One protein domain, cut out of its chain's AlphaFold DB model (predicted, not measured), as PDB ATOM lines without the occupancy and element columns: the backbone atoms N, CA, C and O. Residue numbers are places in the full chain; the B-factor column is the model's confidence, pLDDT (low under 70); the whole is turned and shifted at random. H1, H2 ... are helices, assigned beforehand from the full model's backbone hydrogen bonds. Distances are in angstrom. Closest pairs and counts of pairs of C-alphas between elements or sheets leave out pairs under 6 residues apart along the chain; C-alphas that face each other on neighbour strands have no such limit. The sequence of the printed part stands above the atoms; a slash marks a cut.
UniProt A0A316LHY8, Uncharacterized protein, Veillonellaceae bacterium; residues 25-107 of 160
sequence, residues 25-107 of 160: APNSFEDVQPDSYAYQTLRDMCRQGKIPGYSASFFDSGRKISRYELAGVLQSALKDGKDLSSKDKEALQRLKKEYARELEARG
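AT A GLANCE: This is residues 25 to 107 of the 160 residues of an uncharacterized protein of Veillonellaceae bacterium (UniProt A0A316LHY8). Three crossed helices, H1, H3 and H4, make a small compact core, their centres at the corners of a triangle; H3, the longest, touches both of the others, and H4 folds back on it as a helical hairpin. Short H5 packs across H3 near residue 68, and the small helix H2 packs on H1, away from H4 and H5. The 83 printed residues hold five named helices, H1 to H5 in order along the chain, and no named strand: the class is all helix. The whole is compact, with a radius of gyration of the C-alphas of 11.6 A, and rounded, with spans of 31 by 27 by 21 A.

HOW THE PARTS SIT: After residues 25 to 36, which hold no named element, comes H1, residues 37 to 47. It touches H2, residues 56 to 59, where the closest C-alphas, those of Arg 47 and Ala 56, are 5.0 A apart. H1 also touches H3, residues 67 to 80, which touches H1 with residues 70 to 74 alone. The closest C-alphas here, those of Leu 42 and Leu 74, are 7.0 A apart, and the two helices run the same way at a steep tilt of 49 degrees. H3 is the hub, touching three other helices. It touches H4, residues 86 to 98, through residues 74 to 78 of H3 and 92 to 96 of H4 alone, with the C-alphas of Leu 78 and Leu 92 closest at 7.1 A. These two form a hairpin and run opposite ways at a steep tilt of 40 degrees. H1 and H4 are close but not clearly touching, the closest C-alphas, those of Ala 38 and Leu 95, being 6.6 A apart. H5, residues 100 to 105, touches H3 about perpendicular to it, at 86 degrees, with the C-alphas of Tyr 68 and Glu 102 closest at 5.7 A. H2 is apart from H3, H4 and H5, and H1 is apart from H5. In H1, H3, H4 and H5 every O i to N i+4 pair is within hydrogen-bond range; H2 is too short for such a pair, and its one O i to N i+3 pair is within range.

IN THESE COORDINATES: H1 begins at C-alpha 37, (12.739, -1.140, -11.061), and measures 15.3 A from first to last C-alpha. H2, four residues, measures 5.5 A. H3 begins at C-alpha 67, (20.758, 7.808, -12.767), and measures 19.8 A. H4 measures 18.8 A. H5 measures 8.6 A and ends at C-alpha 105, (32.263, 7.053, -13.257).

THE WHOLE: The two C-alphas farthest apart, those of Ala 25 and Asp 83, are 32.6 A apart. The printed part has no cut. The links from H3 to H4 and from H4 to H5 are tight, those from H1 to H2 and from H2 to H3 are short, and no link is long. The mean pLDDT of the printed part is 88.9, and residues 25 to 26 are under 70.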
ATOM      1  N   ALA A  25      22.275   4.520 -25.160       51.56
ATOM      2  CA  ALA A  25      22.718   4.342 -23.781       51.56
ATOM      3  C   ALA A  25      22.084   5.449 -22.926       51.56
ATOM      4  O   ALA A  25      22.400   6.620 -23.150       51.56
ATOM      5  N   PRO A  26      21.218   5.100 -21.960       62.22
ATOM      6  CA  PRO A  26      20.565   6.080 -21.104       62.22
ATOM      7  C   PRO A  26      21.602   7.003 -20.458       62.22
ATOM      8  O   PRO A  26      22.631   6.551 -19.941       62.22
ATOM      9  N   ASN A  27      21.364   8.309 -20.558       79.12
ATOM     10  CA  ASN A  27      22.300   9.321 -20.083       79.12
ATOM     11  C   ASN A  27      22.384   9.246 -18.547       79.12
ATOM     12  O   ASN A  27      21.369   9.153 -17.862       79.12
ATOM     13  N   SER A  28      23.592   9.285 -17.983       82.56
ATOM     14  CA  SER A  28      23.799   9.183 -16.531       82.56
ATOM     15  C   SER A  28      23.172  10.346 -15.747       82.56
ATOM     16  O   SER A  28      22.883  10.202 -14.562       82.56
ATOM     17  N   PHE A  29      22.929  11.484 -16.400       83.81
ATOM     18  CA  PHE A  29      22.251  12.644 -15.810       83.81
ATOM     19  C   PHE A  29      20.744  12.674 -16.076       83.81
ATOM     20  O   PHE A  29      20.074  13.609 -15.654       83.81
ATOM     21  N   GLU A  30      20.212  11.684 -16.791       86.56
ATOM     22  CA  GLU A  30      18.781  11.598 -17.055       86.56
ATOM     23  C   GLU A  30      18.016  11.238 -15.782       86.56
ATOM     24  O   GLU A  30      18.474  10.429 -14.964       86.56
ATOM     25  N   ASP A  31      16.847  11.855 -15.635       90.31
ATOM     26  CA  ASP A  31      15.938  11.602 -14.528       90.31
ATOM     27  C   ASP A  31      15.401  10.171 -14.609       90.31
ATOM     28  O   ASP A  31      14.871   9.732 -15.632       90.31
ATOM     29  N   VAL A  32      15.494   9.437 -13.506       88.56
ATOM     30  CA  VAL A  32      14.911   8.103 -13.399       88.56
ATOM     31  C   VAL A  32      13.441   8.226 -13.049       88.56
ATOM     32  O   VAL A  32      13.061   8.905 -12.094       88.56
ATOM     33  N   GLN A  33      12.606   7.528 -13.814       89.25
ATOM     34  CA  GLN A  33      11.179   7.493 -13.543       89.25
ATOM     35  C   GLN A  33      10.897   6.757 -12.214       89.25
ATOM     36  O   GLN A  33      11.523   5.725 -11.944       89.25
ATOM     37  N   PRO A  34       9.962   7.243 -11.372       88.19
ATOM     38  CA  PRO A  34       9.661   6.631 -10.072       88.19
ATOM     39  C   PRO A  34       9.131   5.191 -10.143       88.19
ATOM     40  O   PRO A  34       9.194   4.454  -9.158       88.19
ATOM     41  N   ASP A  35       8.590   4.793 -11.294       88.81
ATOM     42  CA  ASP A  35       8.112   3.445 -11.599       88.81
ATOM     43  C   ASP A  35       9.246   2.490 -12.018       88.81
ATOM     44  O   ASP A  35       9.036   1.277 -12.069       88.81
ATOM     45  N   SER A  36      10.462   2.995 -12.246       91.06
ATOM     46  CA  SER A  36      11.623   2.176 -12.586       91.06
ATOM     47  C   SER A  36      11.929   1.145 -11.500       91.06
ATOM     48  O   SER A  36      11.915   1.431 -10.299       91.06
ATOM     49  N   TYR A  37      12.309  -0.056 -11.939       92.12
ATOM     50  CA  TYR A  37      12.739  -1.140 -11.061       92.12
ATOM     51  C   TYR A  37      13.863  -0.710 -10.104       92.12
ATOM     52  O   TYR A  37      13.819  -1.033  -8.916       92.12
ATOM     53  N   ALA A  38      14.842   0.057 -10.597       91.62
ATOM     54  CA  ALA A  38      15.962   0.547  -9.795       91.62
ATOM     55  C   ALA A  38      15.511   1.507  -8.691       91.62
ATOM     56  O   ALA A  38      15.945   1.380  -7.545       91.62
ATOM     57  N   TYR A  39      14.603   2.422  -9.041       93.25
ATOM     58  CA  TYR A  39      14.047   3.407  -8.123       93.25
ATOM     59  C   TYR A  39      13.297   2.725  -6.979       93.25
ATOM     60  O   TYR A  39      13.609   2.953  -5.811       93.25
ATOM     61  N   GLN A  40      12.352   1.841  -7.309       93.38
ATOM     62  CA  GLN A  40      11.537   1.142  -6.314       93.38
ATOM     63  C   GLN A  40      12.397   0.264  -5.398       93.38
ATOM     64  O   GLN A  40      12.298   0.364  -4.177       93.38
ATOM     65  N   THR A  41      13.305  -0.523  -5.982       93.69
ATOM     66  CA  THR A  41      14.182  -1.436  -5.236       93.69
ATOM     67  C   THR A  41      15.057  -0.689  -4.227       93.69
ATOM     68  O   THR A  41      15.086  -1.044  -3.048       93.69
ATOM     69  N   LEU A  42      15.761   0.362  -4.661       93.12
ATOM     70  CA  LEU A  42      16.660   1.111  -3.779       93.12
ATOM     71  C   LEU A  42      15.894   1.946  -2.750       93.12
ATOM     72  O   LEU A  42      16.330   2.029  -1.599       93.12
ATOM     73  N   ARG A  43      14.725   2.493  -3.112       93.94
ATOM     74  CA  ARG A  43      13.831   3.167  -2.161       93.94
ATOM     75  C   ARG A  43      13.373   2.214  -1.061       93.94
ATOM     76  O   ARG A  43      13.444   2.572   0.113       93.94
ATOM     77  N   ASP A  44      12.938   1.009  -1.416       93.12
ATOM     78  CA  ASP A  44      12.454   0.021  -0.450       93.12
ATOM     79  C   ASP A  44      13.577  -0.453   0.482       93.12
ATOM     80  O   ASP A  44      13.364  -0.571   1.690       93.12
ATOM     81  N   MET A  45      14.794  -0.646  -0.041       92.38
ATOM     82  CA  MET A  45      15.974  -0.956   0.778       92.38
ATOM     83  C   MET A  45      16.344   0.190   1.731       92.38
ATOM     84  O   MET A  45      16.655  -0.064   2.895       92.38
ATOM     85  N   CYS A  46      16.256   1.448   1.283       92.62
ATOM     86  CA  CYS A  46      16.461   2.615   2.150       92.62
ATOM     87  C   CYS A  46      15.375   2.722   3.227       92.62
ATOM     88  O   CYS A  46      15.674   3.028   4.378       92.62
ATOM     89  N   ARG A  47      14.113   2.428   2.887       91.94
ATOM     90  CA  ARG A  47      12.992   2.413   3.843       91.94
ATOM     91  C   ARG A  47      13.181   1.368   4.939       91.94
ATOM     92  O   ARG A  47      12.789   1.596   6.077       91.94
ATOM     93  N   GLN A  48      13.799   0.244   4.593       90.94
ATOM     94  CA  GLN A  48      14.146  -0.831   5.522       90.94
ATOM     95  C   GLN A  48      15.418  -0.536   6.335       90.94
ATOM     96  O   GLN A  48      15.787  -1.344   7.178       90.94
ATOM     97  N   GLY A  49      16.103   0.587   6.089       90.00
ATOM     98  CA  GLY A  49      17.340   0.945   6.788       90.00
ATOM     99  C   GLY A  49      18.553   0.095   6.397       90.00
ATOM    100  O   GLY A  49      19.559   0.109   7.099       90.00
ATOM    101  N   LYS A  50      18.479  -0.636   5.277       90.38
ATOM    102  CA  LYS A  50      19.552  -1.533   4.813       90.38
ATOM    103  C   LYS A  50      20.747  -0.785   4.230       90.38
ATOM    104  O   LYS A  50      21.838  -1.339   4.153       90.38
ATOM    105  N   ILE A  51      20.543   0.456   3.794       91.06
ATOM    106  CA  ILE A  51      21.553   1.273   3.119       91.06
ATOM    107  C   ILE A  51      21.964   2.405   4.067       91.06
ATOM    108  O   ILE A  51      21.163   3.309   4.310       91.06
ATOM    109  N   PRO A  52      23.183   2.388   4.627       86.69
ATOM    110  CA  PRO A  52      23.634   3.461   5.503       86.69
ATOM    111  C   PRO A  52      23.833   4.766   4.721       86.69
ATOM    112  O   PRO A  52      24.200   4.762   3.547       86.69
ATOM    113  N   GLY A  53      23.578   5.898   5.381       85.88
ATOM    114  CA  GLY A  53      23.727   7.237   4.797       85.88
ATOM    115  C   GLY A  53      22.564   7.697   3.909       85.88
ATOM    116  O   GLY A  53      22.496   8.881   3.591       85.88
ATOM    117  N   TYR A  54      21.625   6.806   3.566       88.25
ATOM    118  CA  TYR A  54      20.449   7.132   2.759       88.25
ATOM    119  C   TYR A  54      19.152   6.715   3.454       88.25
ATOM    120  O   TYR A  54      19.026   5.622   3.997       88.25
ATOM    121  N   SER A  55      18.160   7.600   3.411       87.69
ATOM    122  CA  SER A  55      16.817   7.392   3.957       87.69
ATOM    123  C   SER A  55      15.766   7.473   2.851       87.69
ATOM    124  O   SER A  55      16.004   8.040   1.783       87.69
ATOM    125  N   ALA A  56      14.559   6.965   3.120       85.19
ATOM    126  CA  ALA A  56      13.427   7.088   2.195       85.19
ATOM    127  C   ALA A  56      13.121   8.554   1.816       85.19
ATOM    128  O   ALA A  56      12.744   8.829   0.680       85.19
ATOM    129  N   SER A  57      13.405   9.514   2.707       87.56
ATOM    130  CA  SER A  57      13.234  10.949   2.440       87.56
ATOM    131  C   SER A  57      14.075  11.477   1.274       87.56
ATOM    132  O   SER A  57      13.720  12.499   0.695       87.56
ATOM    133  N   PHE A  58      15.169  10.800   0.904       88.62
ATOM    134  CA  PHE A  58      15.922  11.126  -0.308       88.62
ATOM    135  C   PHE A  58      15.029  10.999  -1.555       88.62
ATOM    136  O   PHE A  58      14.963  11.925  -2.365       88.62
ATOM    137  N   PHE A  59      14.270   9.902  -1.633       89.19
ATOM    138  CA  PHE A  59      13.332   9.575  -2.713       89.19
ATOM    139  C   PHE A  59      12.001  10.322  -2.596       89.19
ATOM    140  O   PHE A  59      11.397  10.673  -3.604       89.19
ATOM    141  N   ASP A  60      11.553  10.606  -1.374       86.62
ATOM    142  CA  ASP A  60      10.262  11.260  -1.132       86.62
ATOM    143  C   ASP A  60      10.352  12.801  -1.160       86.62
ATOM    144  O   ASP A  60       9.359  13.491  -0.942       86.62
ATOM    145  N   SER A  61      11.527  13.369  -1.465       81.25
ATOM    146  CA  SER A  61      11.765  14.824  -1.479       81.25
ATOM    147  C   SER A  61      11.041  15.593  -2.599       81.25
ATOM    148  O   SER A  61      11.199  16.808  -2.704       81.25
ATOM    149  N   GLY A  62      10.275  14.910  -3.458       81.25
ATOM    150  CA  GLY A  62       9.572  15.503  -4.604       81.25
ATOM    151  C   GLY A  62      10.494  15.972  -5.737       81.25
ATOM    152  O   GLY A  62      10.022  16.522  -6.731       81.25
ATOM    153  N   ARG A  63      11.808  15.759  -5.602       87.25
ATOM    154  CA  ARG A  63      12.802  16.071  -6.629       87.25
ATOM    155  C   ARG A  63      12.974  14.890  -7.568       87.25
ATOM    156  O   ARG A  63      12.837  13.735  -7.172       87.25
ATOM    157  N   LYS A  64      13.312  15.198  -8.814       89.25
ATOM    158  CA  LYS A  64      13.732  14.182  -9.773       89.25
ATOM    159  C   LYS A  64      15.134  13.704  -9.404       89.25
ATOM    160  O   LYS A  64      15.966  14.519  -9.013       89.25
ATOM    161  N   ILE A  65      15.351  12.395  -9.480       90.69
ATOM    162  CA  ILE A  65      16.620  11.757  -9.131       90.69
ATOM    163  C   ILE A  65      17.260  11.260 -10.416       90.69
ATOM    164  O   ILE A  65      16.646  10.496 -11.162       90.69
ATOM    165  N   SER A  66      18.499  11.664 -10.655       92.38
ATOM    166  CA  SER A  66      19.270  11.225 -11.816       92.38
ATOM    167  C   SER A  66      19.790   9.793 -11.661       92.38
ATOM    168  O   SER A  66      19.967   9.279 -10.548       92.38
ATOM    169  N   ARG A  67      20.119   9.141 -12.783       91.88
ATOM    170  CA  ARG A  67      20.758   7.808 -12.767       91.88
ATOM    171  C   ARG A  67      22.054   7.803 -11.956       91.88
ATOM    172  O   ARG A  67      22.318   6.851 -11.225       91.88
ATOM    173  N   TYR A  68      22.832   8.880 -12.033       92.00
ATOM    174  CA  TYR A  68      24.082   9.042 -11.293       92.00
ATOM    175  C   TYR A  68      23.881   9.160  -9.773       92.00
ATOM    176  O   TYR A  68      24.689   8.645  -8.996       92.00
ATOM    177  N   GLU A  69      22.803   9.806  -9.328       92.31
ATOM    178  CA  GLU A  69      22.446   9.884  -7.906       92.31
ATOM    179  C   GLU A  69      21.978   8.530  -7.371       92.31
ATOM    180  O   GLU A  69      22.447   8.085  -6.322       92.31
ATOM    181  N   LEU A  70      21.132   7.830  -8.133       93.62
ATOM    182  CA  LEU A  70      20.732   6.452  -7.841       93.62
ATOM    183  C   LEU A  70      21.937   5.510  -7.768       93.62
ATOM    184  O   LEU A  70      22.006   4.667  -6.872       93.62
ATOM    185  N   ALA A  71      22.930   5.697  -8.639       93.38
ATOM    186  CA  ALA A  71      24.182   4.954  -8.581       93.38
ATOM    187  C   ALA A  71      24.973   5.218  -7.289       93.38
ATOM    188  O   ALA A  71      25.661   4.321  -6.810       93.38
ATOM    189  N   GLY A  72      24.866   6.406  -6.684       92.25
ATOM    190  CA  GLY A  72      25.455   6.697  -5.371       92.25
ATOM    191  C   GLY A  72      24.789   5.927  -4.227       92.25
ATOM    192  O   GLY A  72      25.478   5.380  -3.360       92.25
ATOM    193  N   VAL A  73      23.461   5.807  -4.271       93.81
ATOM    194  CA  VAL A  73      22.701   4.967  -3.331       93.81
ATOM    195  C   VAL A  73      23.083   3.497  -3.511       93.81
ATOM    196  O   VAL A  73      23.416   2.817  -2.540       93.81
ATOM    197  N   LEU A  74      23.112   3.020  -4.759       93.88
ATOM    198  CA  LEU A  74      23.529   1.662  -5.113       93.88
ATOM    199  C   LEU A  74      24.958   1.362  -4.646       93.88
ATOM    200  O   LEU A  74      25.209   0.309  -4.072       93.88
ATOM    201  N   GLN A  75      25.892   2.290  -4.857       92.94
ATOM    202  CA  GLN A  75      27.277   2.172  -4.406       92.94
ATOM    203  C   GLN A  75      27.356   1.965  -2.889       92.94
ATOM    204  O   GLN A  75      28.110   1.110  -2.427       92.94
ATOM    205  N   SER A  76      26.570   2.722  -2.125       91.38
ATOM    206  CA  SER A  76      26.539   2.613  -0.662       91.38
ATOM    207  C   SER A  76      25.880   1.313  -0.208       91.38
ATOM    208  O   SER A  76      26.367   0.665   0.713       91.38
ATOM    209  N   ALA A  77      24.835   0.868  -0.912       92.31
ATOM    210  CA  ALA A  77      24.211  -0.432  -0.683       92.31
ATOM    211  C   ALA A  77      25.181  -1.598  -0.933       92.31
ATOM    212  O   ALA A  77      25.177  -2.578  -0.195       92.31
ATOM    213  N   LEU A  78      26.015  -1.492  -1.971       90.50
ATOM    214  CA  LEU A  78      26.996  -2.514  -2.330       90.50
ATOM    215  C   LEU A  78      28.191  -2.563  -1.371       90.50
ATOM    216  O   LEU A  78      28.716  -3.647  -1.132       90.50
ATOM    217  N   LYS A  79      28.629  -1.414  -0.842       89.44
ATOM    218  CA  LYS A  79      29.779  -1.331   0.072       89.44
ATOM    219  C   LYS A  79      29.416  -1.664   1.514       89.44
ATOM    220  O   LYS A  79      30.061  -2.503   2.129       89.44
ATOM    221  N   ASP A  80      28.377  -1.012   2.024       88.00
ATOM    222  CA  ASP A  80      28.089  -0.954   3.458       88.00
ATOM    223  C   ASP A  80      26.678  -1.463   3.792       88.00
ATOM    224  O   ASP A  80      26.174  -1.244   4.896       88.00
ATOM    225  N   GLY A  81      26.009  -2.123   2.842       86.56
ATOM    226  CA  GLY A  81      24.654  -2.631   3.026       86.56
ATOM    227  C   GLY A  81      24.551  -3.639   4.174       86.56
ATOM    228  O   GLY A  81      25.296  -4.619   4.231       86.56
ATOM    229  N   LYS A  82      23.595  -3.415   5.079       86.56
ATOM    230  CA  LYS A  82      23.334  -4.253   6.260       86.56
ATOM    231  C   LYS A  82      22.033  -5.031   6.098       86.56
ATOM    232  O   LYS A  82      21.112  -4.571   5.430       86.56
ATOM    233  N   ASP A  83      21.981  -6.224   6.692       86.56
ATOM    234  CA  ASP A  83      20.793  -7.094   6.705       86.56
ATOM    235  C   ASP A  83      20.198  -7.373   5.308       86.56
ATOM    236  O   ASP A  83      18.985  -7.487   5.117       86.56
ATOM    237  N   LEU A  84      21.072  -7.489   4.301       89.00
ATOM    238  CA  LEU A  84      20.696  -7.806   2.924       89.00
ATOM    239  C   LEU A  84      20.330  -9.289   2.792       89.00
ATOM    240  O   LEU A  84      21.190 -10.168   2.925       89.00
ATOM    241  N   SER A  85      19.068  -9.564   2.459       89.75
ATOM    242  CA  SER A  85      18.600 -10.909   2.118       89.75
ATOM    243  C   SER A  85      19.228 -11.386   0.803       89.75
ATOM    244  O   SER A  85      19.676 -10.583  -0.017       89.75
ATOM    245  N   SER A  86      19.227 -12.695   0.546       90.44
ATOM    246  CA  SER A  86      19.712 -13.268  -0.720       90.44
ATOM    247  C   SER A  86      19.048 -12.619  -1.940       90.44
ATOM    248  O   SER A  86      19.726 -12.299  -2.915       90.44
ATOM    249  N   LYS A  87      17.742 -12.335  -1.845       90.56
ATOM    250  CA  LYS A  87      16.977 -11.646  -2.894       90.56
ATOM    251  C   LYS A  87      17.439 -10.198  -3.102       90.56
ATOM    252  O   LYS A  87      17.498  -9.733  -4.236       90.56
ATOM    253  N   ASP A  88      17.800  -9.502  -2.025       92.12
ATOM    254  CA  ASP A  88      18.308  -8.129  -2.100       92.12
ATOM    255  C   ASP A  88      19.671  -8.097  -2.784       92.12
ATOM    256  O   ASP A  88      19.912  -7.267  -3.655       92.12
ATOM    257  N   LYS A  89      20.549  -9.045  -2.442       90.88
ATOM    258  CA  LYS A  89      21.864  -9.183  -3.077       90.88
ATOM    259  C   LYS A  89      21.734  -9.461  -4.571       90.88
ATOM    260  O   LYS A  89      22.454  -8.858  -5.361       90.88
ATOM    261  N   GLU A  90      20.806 -10.326  -4.973       92.62
ATOM    262  CA  GLU A  90      20.535 -10.596  -6.388       92.62
ATOM    263  C   GLU A  90      20.024  -9.345  -7.119       92.62
ATOM    264  O   GLU A  90      20.531  -9.000  -8.190       92.62
ATOM    265  N   ALA A  91      19.087  -8.616  -6.507       93.75
ATOM    266  CA  ALA A  91      18.588  -7.355  -7.046       93.75
ATOM    267  C   ALA A  91      19.717  -6.321  -7.205       93.75
ATOM    268  O   ALA A  91      19.855  -5.716  -8.267       93.75
ATOM    269  N   LEU A  92      20.587  -6.174  -6.199       93.00
ATOM    270  CA  LEU A  92      21.753  -5.289  -6.257       93.00
ATOM    271  C   LEU A  92      22.749  -5.710  -7.343       93.00
ATOM    272  O   LEU A  92      23.270  -4.851  -8.047       93.00
ATOM    273  N   GLN A  93      22.995  -7.009  -7.534       91.81
ATOM    274  CA  GLN A  93      23.873  -7.504  -8.601       91.81
ATOM    275  C   GLN A  93      23.301  -7.230  -9.993       91.81
ATOM    276  O   GLN A  93      24.047  -6.888 -10.914       91.81
ATOM    277  N   ARG A  94      21.978  -7.332 -10.158       92.19
ATOM    278  CA  ARG A  94      21.302  -6.922 -11.392       92.19
ATOM    279  C   ARG A  94      21.470  -5.421 -11.634       92.19
ATOM    280  O   ARG A  94      21.915  -5.038 -12.713       92.19
ATOM    281  N   LEU A  95      21.177  -4.592 -10.632       92.69
ATOM    282  CA  LEU A  95      21.315  -3.136 -10.729       92.69
ATOM    283  C   LEU A  95      22.758  -2.715 -10.990       92.69
ATOM    284  O   LEU A  95      23.005  -1.839 -11.806       92.69
ATOM    285  N   LYS A  96      23.728  -3.384 -10.376       91.50
ATOM    286  CA  LYS A  96      25.149  -3.146 -10.616       91.50
ATOM    287  C   LYS A  96      25.532  -3.337 -12.084       91.50
ATOM    288  O   LYS A  96      26.338  -2.569 -12.591       91.50
ATOM    289  N   LYS A  97      24.974  -4.341 -12.771       89.56
ATOM    290  CA  LYS A  97      25.210  -4.540 -14.212       89.56
ATOM    291  C   LYS A  97      24.574  -3.427 -15.045       89.56
ATOM    292  O   LYS A  97      25.182  -2.966 -16.002       89.56
ATOM    293  N   GLU A  98      23.374  -2.994 -14.673       88.56
ATOM    294  CA  GLU A  98      22.638  -1.939 -15.380       88.56
ATOM    295  C   GLU A  98      23.263  -0.543 -15.193       88.56
ATOM    296  O   GLU A  98      23.289   0.247 -16.133       88.56
ATOM    297  N   TYR A  99      23.805  -0.272 -14.003       90.44
ATOM    298  CA  TYR A  99      24.448   0.987 -13.614       90.44
ATOM    299  C   TYR A  99      25.981   0.881 -13.609       90.44
ATOM    300  O   TYR A  99      26.661   1.653 -12.931       90.44
ATOM    301  N   ALA A 100      26.553  -0.093 -14.327       88.69
ATOM    302  CA  ALA A 100      27.996  -0.340 -14.330       88.69
ATOM    303  C   ALA A 100      28.781   0.913 -14.746       88.69
ATOM    304  O   ALA A 100      29.754   1.281 -14.095       88.69
ATOM    305  N   ARG A 101      28.290   1.622 -15.768       86.75
ATOM    306  CA  ARG A 101      28.891   2.862 -16.267       86.75
ATOM    307  C   ARG A 101      28.877   3.973 -15.216       86.75
ATOM    308  O   ARG A 101      29.884   4.647 -15.016       86.75
ATOM    309  N   GLU A 102      27.747   4.175 -14.543       89.56
ATOM    310  CA  GLU A 102      27.605   5.186 -13.493       89.56
ATOM    311  C   GLU A 102      28.480   4.849 -12.281       89.56
ATOM    312  O   GLU A 102      29.113   5.732 -11.704       89.56
ATOM    313  N   LEU A 103      28.556   3.570 -11.912       90.25
ATOM    314  CA  LEU A 103      29.416   3.084 -10.837       90.25
ATOM    315  C   LEU A 103      30.903   3.282 -11.169       90.25
ATOM    316  O   LEU A 103      31.649   3.773 -10.321       90.25
ATOM    317  N   GLU A 104      31.327   2.988 -12.398       87.69
ATOM    318  CA  GLU A 104      32.688   3.247 -12.883       87.69
ATOM    319  C   GLU A 104      33.027   4.742 -12.859       87.69
ATOM    320  O   GLU A 104      34.080   5.125 -12.347       87.69
ATOM    321  N   ALA A 105      32.108   5.600 -13.316       87.31
ATOM    322  CA  ALA A 105      32.263   7.053 -13.257       87.31
ATOM    323  C   ALA A 105      32.368   7.589 -11.815       87.31
ATOM    324  O   ALA A 105      32.976   8.632 -11.582       87.31
ATOM    325  N   ARG A 106      31.804   6.877 -10.831       88.50
ATOM    326  CA  ARG A 106      31.951   7.160  -9.390       88.50
ATOM    327  C   ARG A 106      33.194   6.525  -8.761       88.50
ATOM    328  O   ARG A 106      33.386   6.636  -7.549       88.50
ATOM    329  N   GLY A 107      34.010   5.816  -9.539       84.12
ATOM    330  CA  GLY A 107      35.175   5.088  -9.042       84.12
ATOM    331  C   GLY A 107      34.822   3.890  -8.158       84.12
ATOM    332  O   GLY A 107      35.654   3.455  -7.361       84.12
TER     333      GLY A 107